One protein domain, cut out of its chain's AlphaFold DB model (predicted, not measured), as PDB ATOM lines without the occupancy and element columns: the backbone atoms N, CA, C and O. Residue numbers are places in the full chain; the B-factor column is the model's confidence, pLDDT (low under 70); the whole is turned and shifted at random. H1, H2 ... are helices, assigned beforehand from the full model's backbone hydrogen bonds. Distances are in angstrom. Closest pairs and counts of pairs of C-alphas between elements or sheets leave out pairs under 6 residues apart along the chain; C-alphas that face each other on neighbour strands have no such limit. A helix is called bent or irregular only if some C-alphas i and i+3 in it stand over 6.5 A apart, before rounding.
ATOM      1  N   ALA A 479     -31.393   0.469  50.244       85.25
ATOM      2  CA  ALA A 479     -30.067   0.634  49.644       85.25
ATOM      3  C   ALA A 479     -29.821   2.099  49.257       85.25
ATOM      4  O   ALA A 479     -28.910   2.737  49.789       85.25
ATOM      5  N   ALA A 480     -30.711   2.655  48.426       85.81
ATOM      6  CA  ALA A 480     -30.608   4.013  47.897       85.81
ATOM      7  C   ALA A 480     -30.542   5.108  48.982       85.81
ATOM      8  O   ALA A 480     -30.003   6.187  48.734       85.81
ATOM      9  N   SER A 481     -31.077   4.836  50.176       88.00
ATOM     10  CA  SER A 481     -31.089   5.756  51.319       88.00
ATOM     11  C   SER A 481     -29.953   5.517  52.327       88.00
ATOM     12  O   SER A 481     -29.373   6.487  52.817       88.00
ATOM     13  N   TYR A 482     -29.588   4.263  52.630       89.19
ATOM     14  CA  TYR A 482     -28.669   3.942  53.736       89.19
ATOM     15  C   TYR A 482     -27.337   3.286  53.340       89.19
ATOM     16  O   TYR A 482     -26.409   3.303  54.154       89.19
ATOM     17  N   ALA A 483     -27.173   2.737  52.130       89.12
ATOM     18  CA  ALA A 483     -25.977   1.955  51.780       89.12
ATOM     19  C   ALA A 483     -24.674   2.773  51.825       89.12
ATOM     20  O   ALA A 483     -23.656   2.267  52.299       89.12
ATOM     21  N   LEU A 484     -24.706   4.047  51.408       89.19
ATOM     22  CA  LEU A 484     -23.558   4.960  51.499       89.19
ATOM     23  C   LEU A 484     -23.109   5.169  52.953       89.19
ATOM     24  O   LEU A 484     -21.930   4.992  53.268       89.19
ATOM     25  N   TYR A 485     -24.049   5.485  53.848       91.81
ATOM     26  CA  TYR A 485     -23.772   5.691  55.271       91.81
ATOM     27  C   TYR A 485     -23.288   4.406  55.948       91.81
ATOM     28  O   TYR A 485     -22.327   4.444  56.715       91.81
ATOM     29  N   LEU A 486     -23.905   3.262  55.635       91.12
ATOM     30  CA  LEU A 486     -23.544   1.976  56.227       91.12
ATOM     31  C   LEU A 486     -22.180   1.477  55.723       91.12
ATOM     32  O   LEU A 486     -21.378   0.995  56.517       91.12
ATOM     33  N   GLY A 487     -21.874   1.648  54.433       89.94
ATOM     34  CA  GLY A 487     -20.584   1.284  53.843       89.94
ATOM     35  C   GLY A 487     -19.428   2.180  54.304       89.94
ATOM     36  O   GLY A 487     -18.360   1.676  54.652       89.94
ATOM     37  N   PHE A 488     -19.626   3.501  54.368       90.12
ATOM     38  CA  PHE A 488     -18.616   4.419  54.908       90.12
ATOM     39  C   PHE A 488     -18.434   4.226  56.421       90.12
ATOM     40  O   PHE A 488     -17.306   4.085  56.897       90.12
ATOM     41  N   GLY A 489     -19.538   4.123  57.167       91.62
ATOM     42  CA  GLY A 489     -19.533   3.848  58.603       91.62
ATOM     43  C   GLY A 489     -18.841   2.528  58.950       91.62
ATOM     44  O   GLY A 489     -18.041   2.500  59.881       91.62
ATOM     45  N   ALA A 490     -19.060   1.462  58.170       90.12
ATOM     46  CA  ALA A 490     -18.369   0.184  58.338       90.12
ATOM     47  C   ALA A 490     -16.851   0.301  58.122       90.12
ATOM     48  O   ALA A 490     -16.093  -0.230  58.930       90.12
ATOM     49  N   ASN A 491     -16.388   1.034  57.099       90.19
ATOM     50  CA  ASN A 491     -14.953   1.277  56.898       90.19
ATOM     51  C   ASN A 491     -14.335   2.051  58.074       90.19
ATOM     52  O   ASN A 491     -13.316   1.627  58.618       90.19
ATOM     53  N   VAL A 492     -14.956   3.159  58.496       89.31
ATOM     54  CA  VAL A 492     -14.456   3.979  59.614       89.31
ATOM     55  C   VAL A 492     -14.447   3.179  60.920       89.31
ATOM     56  O   VAL A 492     -13.439   3.175  61.626       89.31
ATOM     57  N   LEU A 493     -15.522   2.441  61.214       89.94
ATOM     58  CA  LEU A 493     -15.607   1.566  62.381       89.94
ATOM     59  C   LEU A 493     -14.560   0.446  62.333       89.94
ATOM     60  O   LEU A 493     -13.942   0.165  63.355       89.94
ATOM     61  N   PHE A 494     -14.313  -0.159  61.166       88.62
ATOM     62  CA  PHE A 494     -13.283  -1.187  61.009       88.62
ATOM     63  C   PHE A 494     -11.883  -0.629  61.276       88.62
ATOM     64  O   PHE A 494     -11.121  -1.235  62.022       88.62
ATOM     65  N   VAL A 495     -11.540   0.538  60.716       86.06
ATOM     66  CA  VAL A 495     -10.232   1.183  60.936       86.06
ATOM     67  C   VAL A 495     -10.043   1.565  62.404       86.06
ATOM     68  O   VAL A 495      -8.987   1.294  62.973       86.06
ATOM     69  N   LEU A 496     -11.068   2.141  63.043       84.19
ATOM     70  CA  LEU A 496     -11.032   2.478  64.469       84.19
ATOM     71  C   LEU A 496     -10.945   1.230  65.356       84.19
ATOM     72  O   LEU A 496     -10.219   1.249  66.349       84.19
ATOM     73  N   ALA A 497     -11.631   0.140  65.004       85.06
ATOM     74  CA  ALA A 497     -11.534  -1.120  65.730       85.06
ATOM     75  C   ALA A 497     -10.136  -1.738  65.570       85.06
ATOM     76  O   ALA A 497      -9.472  -1.948  66.578       85.06
ATOM     77  N   GLN A 498      -9.637  -1.903  64.339       80.94
ATOM     78  CA  GLN A 498      -8.307  -2.453  64.028       80.94
ATOM     79  C   GLN A 498      -7.168  -1.664  64.698       80.94
ATOM     80  O   GLN A 498      -6.209  -2.262  65.185       80.94
ATOM     81  N   ALA A 499      -7.267  -0.331  64.755       77.31
ATOM     82  CA  ALA A 499      -6.270   0.513  65.415       77.31
ATOM     83  C   ALA A 499      -6.225   0.322  66.945       77.31
ATOM     84  O   ALA A 499      -5.158   0.449  67.539       77.31
ATOM     85  N   ASN A 500      -7.359   0.000  67.578       79.19
ATOM     86  CA  ASN A 500      -7.480  -0.151  69.033       79.19
ATOM     87  C   ASN A 500      -7.530  -1.624  69.505       79.19
ATOM     88  O   ASN A 500      -7.388  -1.894  70.696       79.19
ATOM     89  N   SER A 501      -7.694  -2.584  68.588       76.00
ATOM     90  CA  SER A 501      -7.603  -4.034  68.821       76.00
ATOM     91  C   SER A 501      -6.249  -4.626  68.420       76.00
ATOM     92  O   SER A 501      -6.130  -5.849  68.320       76.00
ATOM     93  N   GLY A 502      -5.257  -3.781  68.115       62.25
ATOM     94  CA  GLY A 502      -3.926  -4.216  67.705       62.25
ATOM     95  C   GLY A 502      -3.343  -5.230  68.691       62.25
ATOM     96  O   GLY A 502      -3.432  -5.050  69.908       62.25
ATOM     97  N   ALA A 503      -2.769  -6.311  68.157       53.28
ATOM     98  CA  ALA A 503      -2.090  -7.313  68.969       53.28
ATOM     99  C   ALA A 503      -0.986  -6.655  69.822       53.28
ATOM    100  O   ALA A 503      -0.390  -5.672  69.367       53.28
ATOM    101  N   PRO A 504      -0.680  -7.181  71.027       46.78
ATOM    102  CA  PRO A 504       0.533  -6.774  71.727       46.78
ATOM    103  C   PRO A 504       1.720  -6.951  70.776       46.78
ATOM    104  O   PRO A 504       1.812  -7.970  70.084       46.78
ATOM    105  N   ALA A 505       2.583  -5.938  70.701       44.31
ATOM    106  CA  ALA A 505       3.763  -5.998  69.852       44.31
ATOM    107  C   ALA A 505       4.595  -7.241  70.208       44.31
ATOM    108  O   ALA A 505       4.663  -7.634  71.376       44.31
ATOM    109  N   ALA A 506       5.218  -7.861  69.201       42.88
ATOM    110  CA  ALA A 506       6.224  -8.885  69.459       42.88
ATOM    111  C   ALA A 506       7.287  -8.291  70.396       42.88
ATOM    112  O   ALA A 506       7.671  -7.138  70.216       42.88
ATOM    113  N   GLY A 518      -5.467  -0.371  79.503       62.19
ATOM    114  CA  GLY A 518      -6.914  -0.174  79.513       62.19
ATOM    115  C   GLY A 518      -7.653  -1.519  79.609       62.19
ATOM    116  O   GLY A 518      -7.122  -2.534  79.148       62.19
ATOM    117  N   PRO A 519      -8.876  -1.562  80.177       70.75
ATOM    118  CA  PRO A 519      -9.552  -2.814  80.512       70.75
ATOM    119  C   PRO A 519      -9.567  -3.820  79.352       70.75
ATOM    120  O   PRO A 519     -10.153  -3.559  78.304       70.75
ATOM    121  N   GLY A 520      -8.942  -4.989  79.544       71.44
ATOM    122  CA  GLY A 520      -8.681  -5.952  78.461       71.44
ATOM    123  C   GLY A 520      -9.927  -6.454  77.718       71.44
ATOM    124  O   GLY A 520      -9.838  -6.852  76.557       71.44
ATOM    125  N   TRP A 521     -11.109  -6.358  78.337       79.06
ATOM    126  CA  TRP A 521     -12.391  -6.643  77.686       79.06
ATOM    127  C   TRP A 521     -12.707  -5.682  76.527       79.06
ATOM    128  O   TRP A 521     -13.372  -6.087  75.578       79.06
ATOM    129  N   ILE A 522     -12.188  -4.448  76.547       80.62
ATOM    130  CA  ILE A 522     -12.329  -3.473  75.456       80.62
ATOM    131  C   ILE A 522     -11.498  -3.922  74.247       80.62
ATOM    132  O   ILE A 522     -12.035  -4.013  73.146       80.62
ATOM    133  N   LYS A 523     -10.225  -4.300  74.453       80.06
ATOM    134  CA  LYS A 523      -9.369  -4.882  73.398       80.06
ATOM    135  C   LYS A 523     -10.020  -6.133  72.784       80.06
ATOM    136  O   LYS A 523     -10.051  -6.278  71.564       80.06
ATOM    137  N   TRP A 524     -10.609  -6.994  73.621       83.12
ATOM    138  CA  TRP A 524     -11.340  -8.192  73.186       83.12
ATOM    139  C   TRP A 524     -12.612  -7.871  72.377       83.12
ATOM    140  O   TRP A 524     -12.796  -8.440  71.302       83.12
ATOM    141  N   ILE A 525     -13.457  -6.930  72.826       86.50
ATOM    142  CA  ILE A 525     -14.648  -6.496  72.071       86.50
ATOM    143  C   ILE A 525     -14.252  -5.892  70.721       86.50
ATOM    144  O   ILE A 525     -14.877  -6.208  69.715       86.50
ATOM    145  N   LEU A 526     -13.210  -5.062  70.664       84.81
ATOM    146  CA  LEU A 526     -12.771  -4.449  69.408       84.81
ATOM    147  C   LEU A 526     -12.222  -5.501  68.429       84.81
ATOM    148  O   LEU A 526     -12.546  -5.451  67.244       84.81
ATOM    149  N   GLY A 527     -11.496  -6.512  68.920       86.00
ATOM    150  CA  GLY A 527     -11.091  -7.669  68.112       86.00
ATOM    151  C   GLY A 527     -12.280  -8.502  67.611       86.00
ATOM    152  O   GLY A 527     -12.288  -8.946  66.463       86.00
ATOM    153  N   LEU A 528     -13.327  -8.658  68.429       89.50
ATOM    154  CA  LEU A 528     -14.588  -9.284  68.019       89.50
ATOM    155  C   LEU A 528     -15.296  -8.453  66.934       89.50
ATOM    156  O   LEU A 528     -15.760  -9.021  65.950       89.50
ATOM    157  N   VAL A 529     -15.327  -7.123  67.060       89.50
ATOM    158  CA  VAL A 529     -15.883  -6.202  66.053       89.50
ATOM    159  C   VAL A 529     -15.126  -6.309  64.723       89.50
ATOM    160  O   VAL A 529     -15.769  -6.449  63.683       89.50
ATOM    161  N   VAL A 530     -13.786  -6.349  64.738       88.50
ATOM    162  CA  VAL A 530     -12.959  -6.612  63.540       88.50
ATOM    163  C   VAL A 530     -13.320  -7.954  62.898       88.50
ATOM    164  O   VAL A 530     -13.584  -8.011  61.696       88.50
ATOM    165  N   MET A 531     -13.399  -9.031  63.687       89.38
ATOM    166  CA  MET A 531     -13.765 -10.365  63.192       89.38
ATOM    167  C   MET A 531     -15.182 -10.412  62.602       89.38
ATOM    168  O   MET A 531     -15.393 -11.041  61.564       89.38
ATOM    169  N   VAL A 532     -16.149  -9.730  63.224       92.25
ATOM    170  CA  VAL A 532     -17.542  -9.676  62.760       92.25
ATOM    171  C   VAL A 532     -17.670  -8.853  61.478       92.25
ATOM    172  O   VAL A 532     -18.228  -9.364  60.510       92.25
ATOM    173  N   LEU A 533     -17.127  -7.630  61.408       90.81
ATOM    174  CA  LEU A 533     -17.185  -6.834  60.173       90.81
ATOM    175  C   LEU A 533     -16.390  -7.491  59.034       90.81
ATOM    176  O   LEU A 533     -16.860  -7.512  57.897       90.81
ATOM    177  N   GLY A 534     -15.230  -8.084  59.333       90.69
ATOM    178  CA  GLY A 534     -14.461  -8.865  58.365       90.69
ATOM    179  C   GLY A 534     -15.276 -10.032  57.803       90.69
ATOM    180  O   GLY A 534     -15.442 -10.148  56.588       90.69
ATOM    181  N   GLY A 535     -15.863 -10.849  58.683       91.62
ATOM    182  CA  GLY A 535     -16.750 -11.950  58.304       91.62
ATOM    183  C   GLY A 535     -17.960 -11.491  57.485       91.62
ATOM    184  O   GLY A 535     -18.254 -12.087  56.449       91.62
ATOM    185  N   LEU A 536     -18.619 -10.399  57.885       91.25
ATOM    186  CA  LEU A 536     -19.748  -9.811  57.157       91.25
ATOM    187  C   LEU A 536     -19.358  -9.341  55.750       91.25
ATOM    188  O   LEU A 536     -20.132  -9.552  54.819       91.25
ATOM    189  N   SER A 537     -18.162  -8.777  55.553       92.44
ATOM    190  CA  SER A 537     -17.676  -8.386  54.221       92.44
ATOM    191  C   SER A 537     -17.489  -9.600  53.294       92.44
ATOM    192  O   SER A 537     -17.959  -9.595  52.152       92.44
ATOM    193  N   PHE A 538     -16.892 -10.690  53.797       91.19
ATOM    194  CA  PHE A 538     -16.759 -11.943  53.038       91.19
ATOM    195  C   PHE A 538     -18.109 -12.628  52.770       91.19
ATOM    196  O   PHE A 538     -18.329 -13.124  51.663       91.19
ATOM    197  N   VAL A 539     -19.037 -12.624  53.735       90.31
ATOM    198  CA  VAL A 539     -20.403 -13.152  53.555       90.31
ATOM    199  C   VAL A 539     -21.185 -12.316  52.541       90.31
ATOM    200  O   VAL A 539     -21.823 -12.884  51.659       90.31
ATOM    201  N   ASN A 540     -21.091 -10.985  52.592       90.88
ATOM    202  CA  ASN A 540     -21.728 -10.106  51.614       90.88
ATOM    203  C   ASN A 540     -21.202 -10.373  50.193       90.88
ATOM    204  O   ASN A 540     -21.984 -10.565  49.263       90.88
ATOM    205  N   ALA A 541     -19.881 -10.486  50.030       90.44
ATOM    206  CA  ALA A 541     -19.267 -10.847  48.754       90.44
ATOM    207  C   ALA A 541     -19.748 -12.227  48.243       90.44
ATOM    208  O   ALA A 541     -20.106 -12.373  47.071       90.44
ATOM    209  N   TRP A 542     -19.842 -13.229  49.128       88.44
ATOM    210  CA  TRP A 542     -20.406 -14.543  48.798       88.44
ATOM    211  C   TRP A 542     -21.869 -14.448  48.336       88.44
ATOM    212  O   TRP A 542     -22.237 -15.075  47.341       88.44
ATOM    213  N   LEU A 543     -22.705 -13.652  49.012       86.50
ATOM    214  CA  LEU A 543     -24.105 -13.434  48.632       86.50
ATOM    215  C   LEU A 543     -24.224 -12.765  47.254       86.50
ATOM    216  O   LEU A 543     -25.015 -13.228  46.429       86.50
ATOM    217  N   VAL A 544     -23.396 -11.751  46.967       88.94
ATOM    218  CA  VAL A 544     -23.354 -11.073  45.659       88.94
ATOM    219  C   VAL A 544     -23.085 -12.058  44.519       88.94
ATOM    220  O   VAL A 544     -23.793 -12.013  43.516       88.94
ATOM    221  N   TRP A 545     -22.121 -12.978  44.638       86.44
ATOM    222  CA  TRP A 545     -21.814 -13.937  43.557       86.44
ATOM    223  C   TRP A 545     -22.656 -15.223  43.569       86.44
ATOM    224  O   TRP A 545     -22.799 -15.880  42.529       86.44
ATOM    225  N   GLY A 546     -23.216 -15.586  44.725       79.69
ATOM    226  CA  GLY A 546     -24.084 -16.748  44.898       79.69
ATOM    227  C   GLY A 546     -25.506 -16.540  44.369       79.69
ATOM    228  O   GLY A 546     -26.106 -17.491  43.863       79.69
ATOM    229  N   LYS A 547     -26.046 -15.314  44.439       83.12
ATOM    230  CA  LYS A 547     -27.429 -15.018  44.032       83.12
ATOM    231  C   LYS A 547     -27.595 -15.079  42.505       83.12
ATOM    232  O   LYS A 547     -27.014 -14.294  41.752       83.12
ATOM    233  N   PRO A 615     -29.271  -5.070  45.487       87.19
ATOM    234  CA  PRO A 615     -28.568  -3.796  45.322       87.19
ATOM    235  C   PRO A 615     -27.802  -3.367  46.576       87.19
ATOM    236  O   PRO A 615     -26.630  -3.024  46.449       87.19
ATOM    237  N   LEU A 616     -28.372  -3.510  47.783       87.44
ATOM    238  CA  LEU A 616     -27.654  -3.226  49.034       87.44
ATOM    239  C   LEU A 616     -26.377  -4.068  49.137       87.44
ATOM    240  O   LEU A 616     -25.304  -3.547  49.436       87.44
ATOM    241  N   CYS A 617     -26.462  -5.367  48.844       88.56
ATOM    242  CA  CYS A 617     -25.291  -6.240  48.883       88.56
ATOM    243  C   CYS A 617     -24.217  -5.804  47.873       88.56
ATOM    244  O   CYS A 617     -23.024  -5.873  48.172       88.56
ATOM    245  N   LEU A 618     -24.627  -5.335  46.692       90.06
ATOM    246  CA  LEU A 618     -23.722  -4.860  45.648       90.06
ATOM    247  C   LEU A 618     -23.060  -3.524  46.012       90.06
ATOM    248  O   LEU A 618     -21.848  -3.389  45.858       90.06
ATOM    249  N   GLU A 619     -23.814  -2.562  46.536       89.44
ATOM    250  CA  GLU A 619     -23.288  -1.262  46.961       89.44
ATOM    251  C   GLU A 619     -22.346  -1.410  48.159       89.44
ATOM    252  O   GLU A 619     -21.230  -0.890  48.133       89.44
ATOM    253  N   LEU A 620     -22.706  -2.233  49.151       89.31
ATOM    254  CA  LEU A 620     -21.805  -2.593  50.248       89.31
ATOM    255  C   LEU A 620     -20.582  -3.390  49.777       89.31
ATOM    256  O   LEU A 620     -19.524  -3.282  50.387       89.31
ATOM    257  N   PHE A 621     -20.671  -4.155  48.685       90.94
ATOM    258  CA  PHE A 621     -19.504  -4.818  48.094       90.94
ATOM    259  C   PHE A 621     -18.578  -3.838  47.351       90.94
ATOM    260  O   PHE A 621     -17.371  -4.069  47.294       90.94
ATOM    261  N   CYS A 622     -19.108  -2.739  46.814       88.81
ATOM    262  CA  CYS A 622     -18.304  -1.654  46.253       88.81
ATOM    263  C   CYS A 622     -17.646  -0.803  47.353       88.81
ATOM    264  O   CYS A 622     -16.456  -0.509  47.258       88.81
ATOM    265  N   LEU A 623     -18.398  -0.445  48.400       89.00
ATOM    266  CA  LEU A 623     -17.956   0.450  49.479       89.00
ATOM    267  C   LEU A 623     -17.087  -0.252  50.533       89.00
ATOM    268  O   LEU A 623     -16.069   0.289  50.947       89.00
ATOM    269  N   PHE A 624     -17.475  -1.448  50.976       90.94
ATOM    270  CA  PHE A 624     -16.819  -2.219  52.038       90.94
ATOM    271  C   PHE A 624     -16.483  -3.638  51.549       90.94
ATOM    272  O   PHE A 624     -16.873  -4.659  52.125       90.94
ATOM    273  N   SER A 625     -15.763  -3.701  50.424       90.69
ATOM    274  CA  SER A 625     -15.295  -4.965  49.843       90.69
ATOM    275  C   SER A 625     -14.323  -5.702  50.785       90.69
ATOM    276  O   SER A 625     -13.589  -5.048  51.532       90.69
ATOM    277  N   PRO A 626     -14.205  -7.043  50.699       86.25
ATOM    278  CA  PRO A 626     -13.261  -7.803  51.525       86.25
ATOM    279  C   PRO A 626     -11.793  -7.444  51.248       86.25
ATOM    280  O   PRO A 626     -10.917  -7.767  52.046       86.25
ATOM    281  N   LEU A 627     -11.504  -6.729  50.154       85.88
ATOM    282  CA  LEU A 627     -10.179  -6.167  49.921       85.88
ATOM    283  C   LEU A 627      -9.844  -5.036  50.899       85.88
ATOM    284  O   LEU A 627      -8.697  -4.950  51.320       85.88
ATOM    285  N   HIS A 628     -10.815  -4.203  51.287       85.25
ATOM    286  CA  HIS A 628     -10.609  -3.144  52.281       85.25
ATOM    287  C   HIS A 628     -10.238  -3.757  53.638       85.25
ATOM    288  O   HIS A 628      -9.276  -3.326  54.265       85.25
ATOM    289  N   VAL A 629     -10.916  -4.843  54.028       85.81
ATOM    290  CA  VAL A 629     -10.582  -5.647  55.216       85.81
ATOM    291  C   VAL A 629      -9.133  -6.150  55.149       85.81
ATOM    292  O   VAL A 629      -8.357  -5.896  56.066       85.81
ATOM    293  N   VAL A 630      -8.721  -6.787  54.044       83.31
ATOM    294  CA  VAL A 630      -7.327  -7.252  53.866       83.31
ATOM    295  C   VAL A 630      -6.330  -6.080  53.840       83.31
ATOM    296  O   VAL A 630      -5.221  -6.210  54.354       83.31
ATOM    297  N   LEU A 631      -6.716  -4.920  53.301       81.38
ATOM    298  CA  LEU A 631      -5.897  -3.707  53.287       81.38
ATOM    299  C   LEU A 631      -5.663  -3.174  54.695       81.38
ATOM    300  O   LEU A 631      -4.516  -2.920  55.060       81.38
ATOM    301  N   TYR A 632      -6.703  -3.064  55.512       80.31
ATOM    302  CA  TYR A 632      -6.563  -2.610  56.890       80.31
ATOM    303  C   TYR A 632      -5.815  -3.633  57.759       80.31
ATOM    304  O   TYR A 632      -4.946  -3.239  58.533       80.31
ATOM    305  N   CYS A 633      -6.042  -4.937  57.573       76.69
ATOM    306  CA  CYS A 633      -5.325  -5.985  58.309       76.69
ATOM    307  C   CYS A 633      -3.832  -6.123  57.951       76.69
ATOM    308  O   CYS A 633      -3.071  -6.605  58.782       76.69
ATOM    309  N   LEU A 634      -3.398  -5.726  56.745       75.44
ATOM    310  CA  LEU A 634      -1.981  -5.787  56.333       75.44
ATOM    311  C   LEU A 634      -1.226  -4.450  56.450       75.44
ATOM    312  O   LEU A 634      -0.008  -4.444  56.288       75.44
ATOM    313  N   ASN A 635      -1.913  -3.328  56.704       72.69
ATOM    314  CA  ASN A 635      -1.286  -2.001  56.841       72.69
ATOM    315  C   ASN A 635      -1.500  -1.344  58.223       72.69
ATOM    316  O   ASN A 635      -0.960  -0.265  58.463       72.69
ATOM    317  N   LEU A 636      -2.267  -1.963  59.132       67.88
ATOM    318  CA  LEU A 636      -2.398  -1.554  60.536       67.88
ATOM    319  C   LEU A 636      -2.139  -2.763  61.461       67.88
ATOM    320  O   LEU A 636      -2.707  -3.829  61.207       67.88
ATOM    321  N   PRO A 637      -1.364  -2.618  62.556       57.66
ATOM    322  CA  PRO A 637      -0.914  -1.363  63.169       57.66
ATOM    323  C   PRO A 637       0.265  -0.690  62.448       57.66
ATOM    324  O   PRO A 637       1.134  -1.347  61.878       57.66
ATOM    325  N   VAL A 638       0.304   0.644  62.505       57.50
ATOM    326  CA  VAL A 638       1.390   1.447  61.926       57.50
ATOM    327  C   VAL A 638       2.556   1.492  62.915       57.50
ATOM    328  O   VAL A 638       2.568   2.318  63.828       57.50
ATOM    329  N   GLY A 639       3.522   0.589  62.746       59.41
ATOM    330  CA  GLY A 639       4.759   0.597  63.529       59.41
ATOM    331  C   GLY A 639       5.552   1.903  63.341       59.41
ATOM    332  O   GLY A 639       5.579   2.444  62.228       59.41
ATOM    333  N   PRO A 640       6.187   2.445  64.397       56.66
ATOM    334  CA  PRO A 640       7.073   3.592  64.263       56.66
ATOM    335  C   PRO A 640       8.362   3.169  63.539       56.66
ATOM    336  O   PRO A 640       9.157   2.411  64.081       56.66
ATOM    337  N   LEU A 641       8.566   3.728  62.339       55.94
ATOM    338  CA  LEU A 641       9.615   3.387  61.363       55.94
ATOM    339  C   LEU A 641       9.408   2.019  60.672       55.94
ATOM    340  O   LEU A 641       8.846   1.081  61.229       55.94
TER     341      LEU A 641
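This is residues 479 to 506, 518 to 547 and 615 to 641 of the 925 residues of the protein "Phosphatidylglycerol/phosphatidylinositol transfer protein" of Setosphaeria turcica (strain 28A) (UniProt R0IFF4). Two long helices, H1 and H2, run opposite ways and make a narrow V, close together near the last residues of H1 and spread apart near its first. The short helix H3 fills the wide end of the V, and H4 follows it and packs on both H1 and H2. The printed part has 85 residues with four named helices, in the order H1, H2, H3, H4, and no named strand; the class is all helix. The whole is elongated, 42 by 25 by 20 A, yet only just compact, close to loose, with a radius of gyration of the C-alphas of 14.1 A.

Start with H1, residues 479 to 500, a hub that touches H2, residues 520 to 546, H3, residues 615 to 623, and H4, residues 626 to 635. With residues 490 to 500 alone it touches H2 at a steep tilt of 40 degrees, opposite ways; the closest C-alphas, of Ala 497 and Leu 526, are 5.1 A apart. With residues 479 to 488 alone it touches H3, closest at C-alphas 479 and 616, 4.6 A. H2 touches H4 with residues 534 to 541 alone, closest at C-alphas 537 and 626, 5.2 A. H1, H2 and H4 form an up-and-down bundle, each running against the one before. Every O i to N i+4 pair is within hydrogen-bond range in H2, H3 and H4, and 16 of 18 in H1.

Find C-alpha 479 at (-30.067, 0.634, 49.644); H1 runs 29.8 A from there and is irregular, with C-alphas 481 and 484 7.6 A apart. H2 spans 38.5 A, H3 12.2 A, and H4 14.3 A to C-alpha 635 at (-1.286, -2.001, 56.841).

Across the cuts, C-alphas 506 and 518 are 18.7 A apart, and 547 and 615 11.4 A. The link from H3 to H4 is tight. Look for pLDDT under 70 at residues 502 to 506, 518 and 636 to 641.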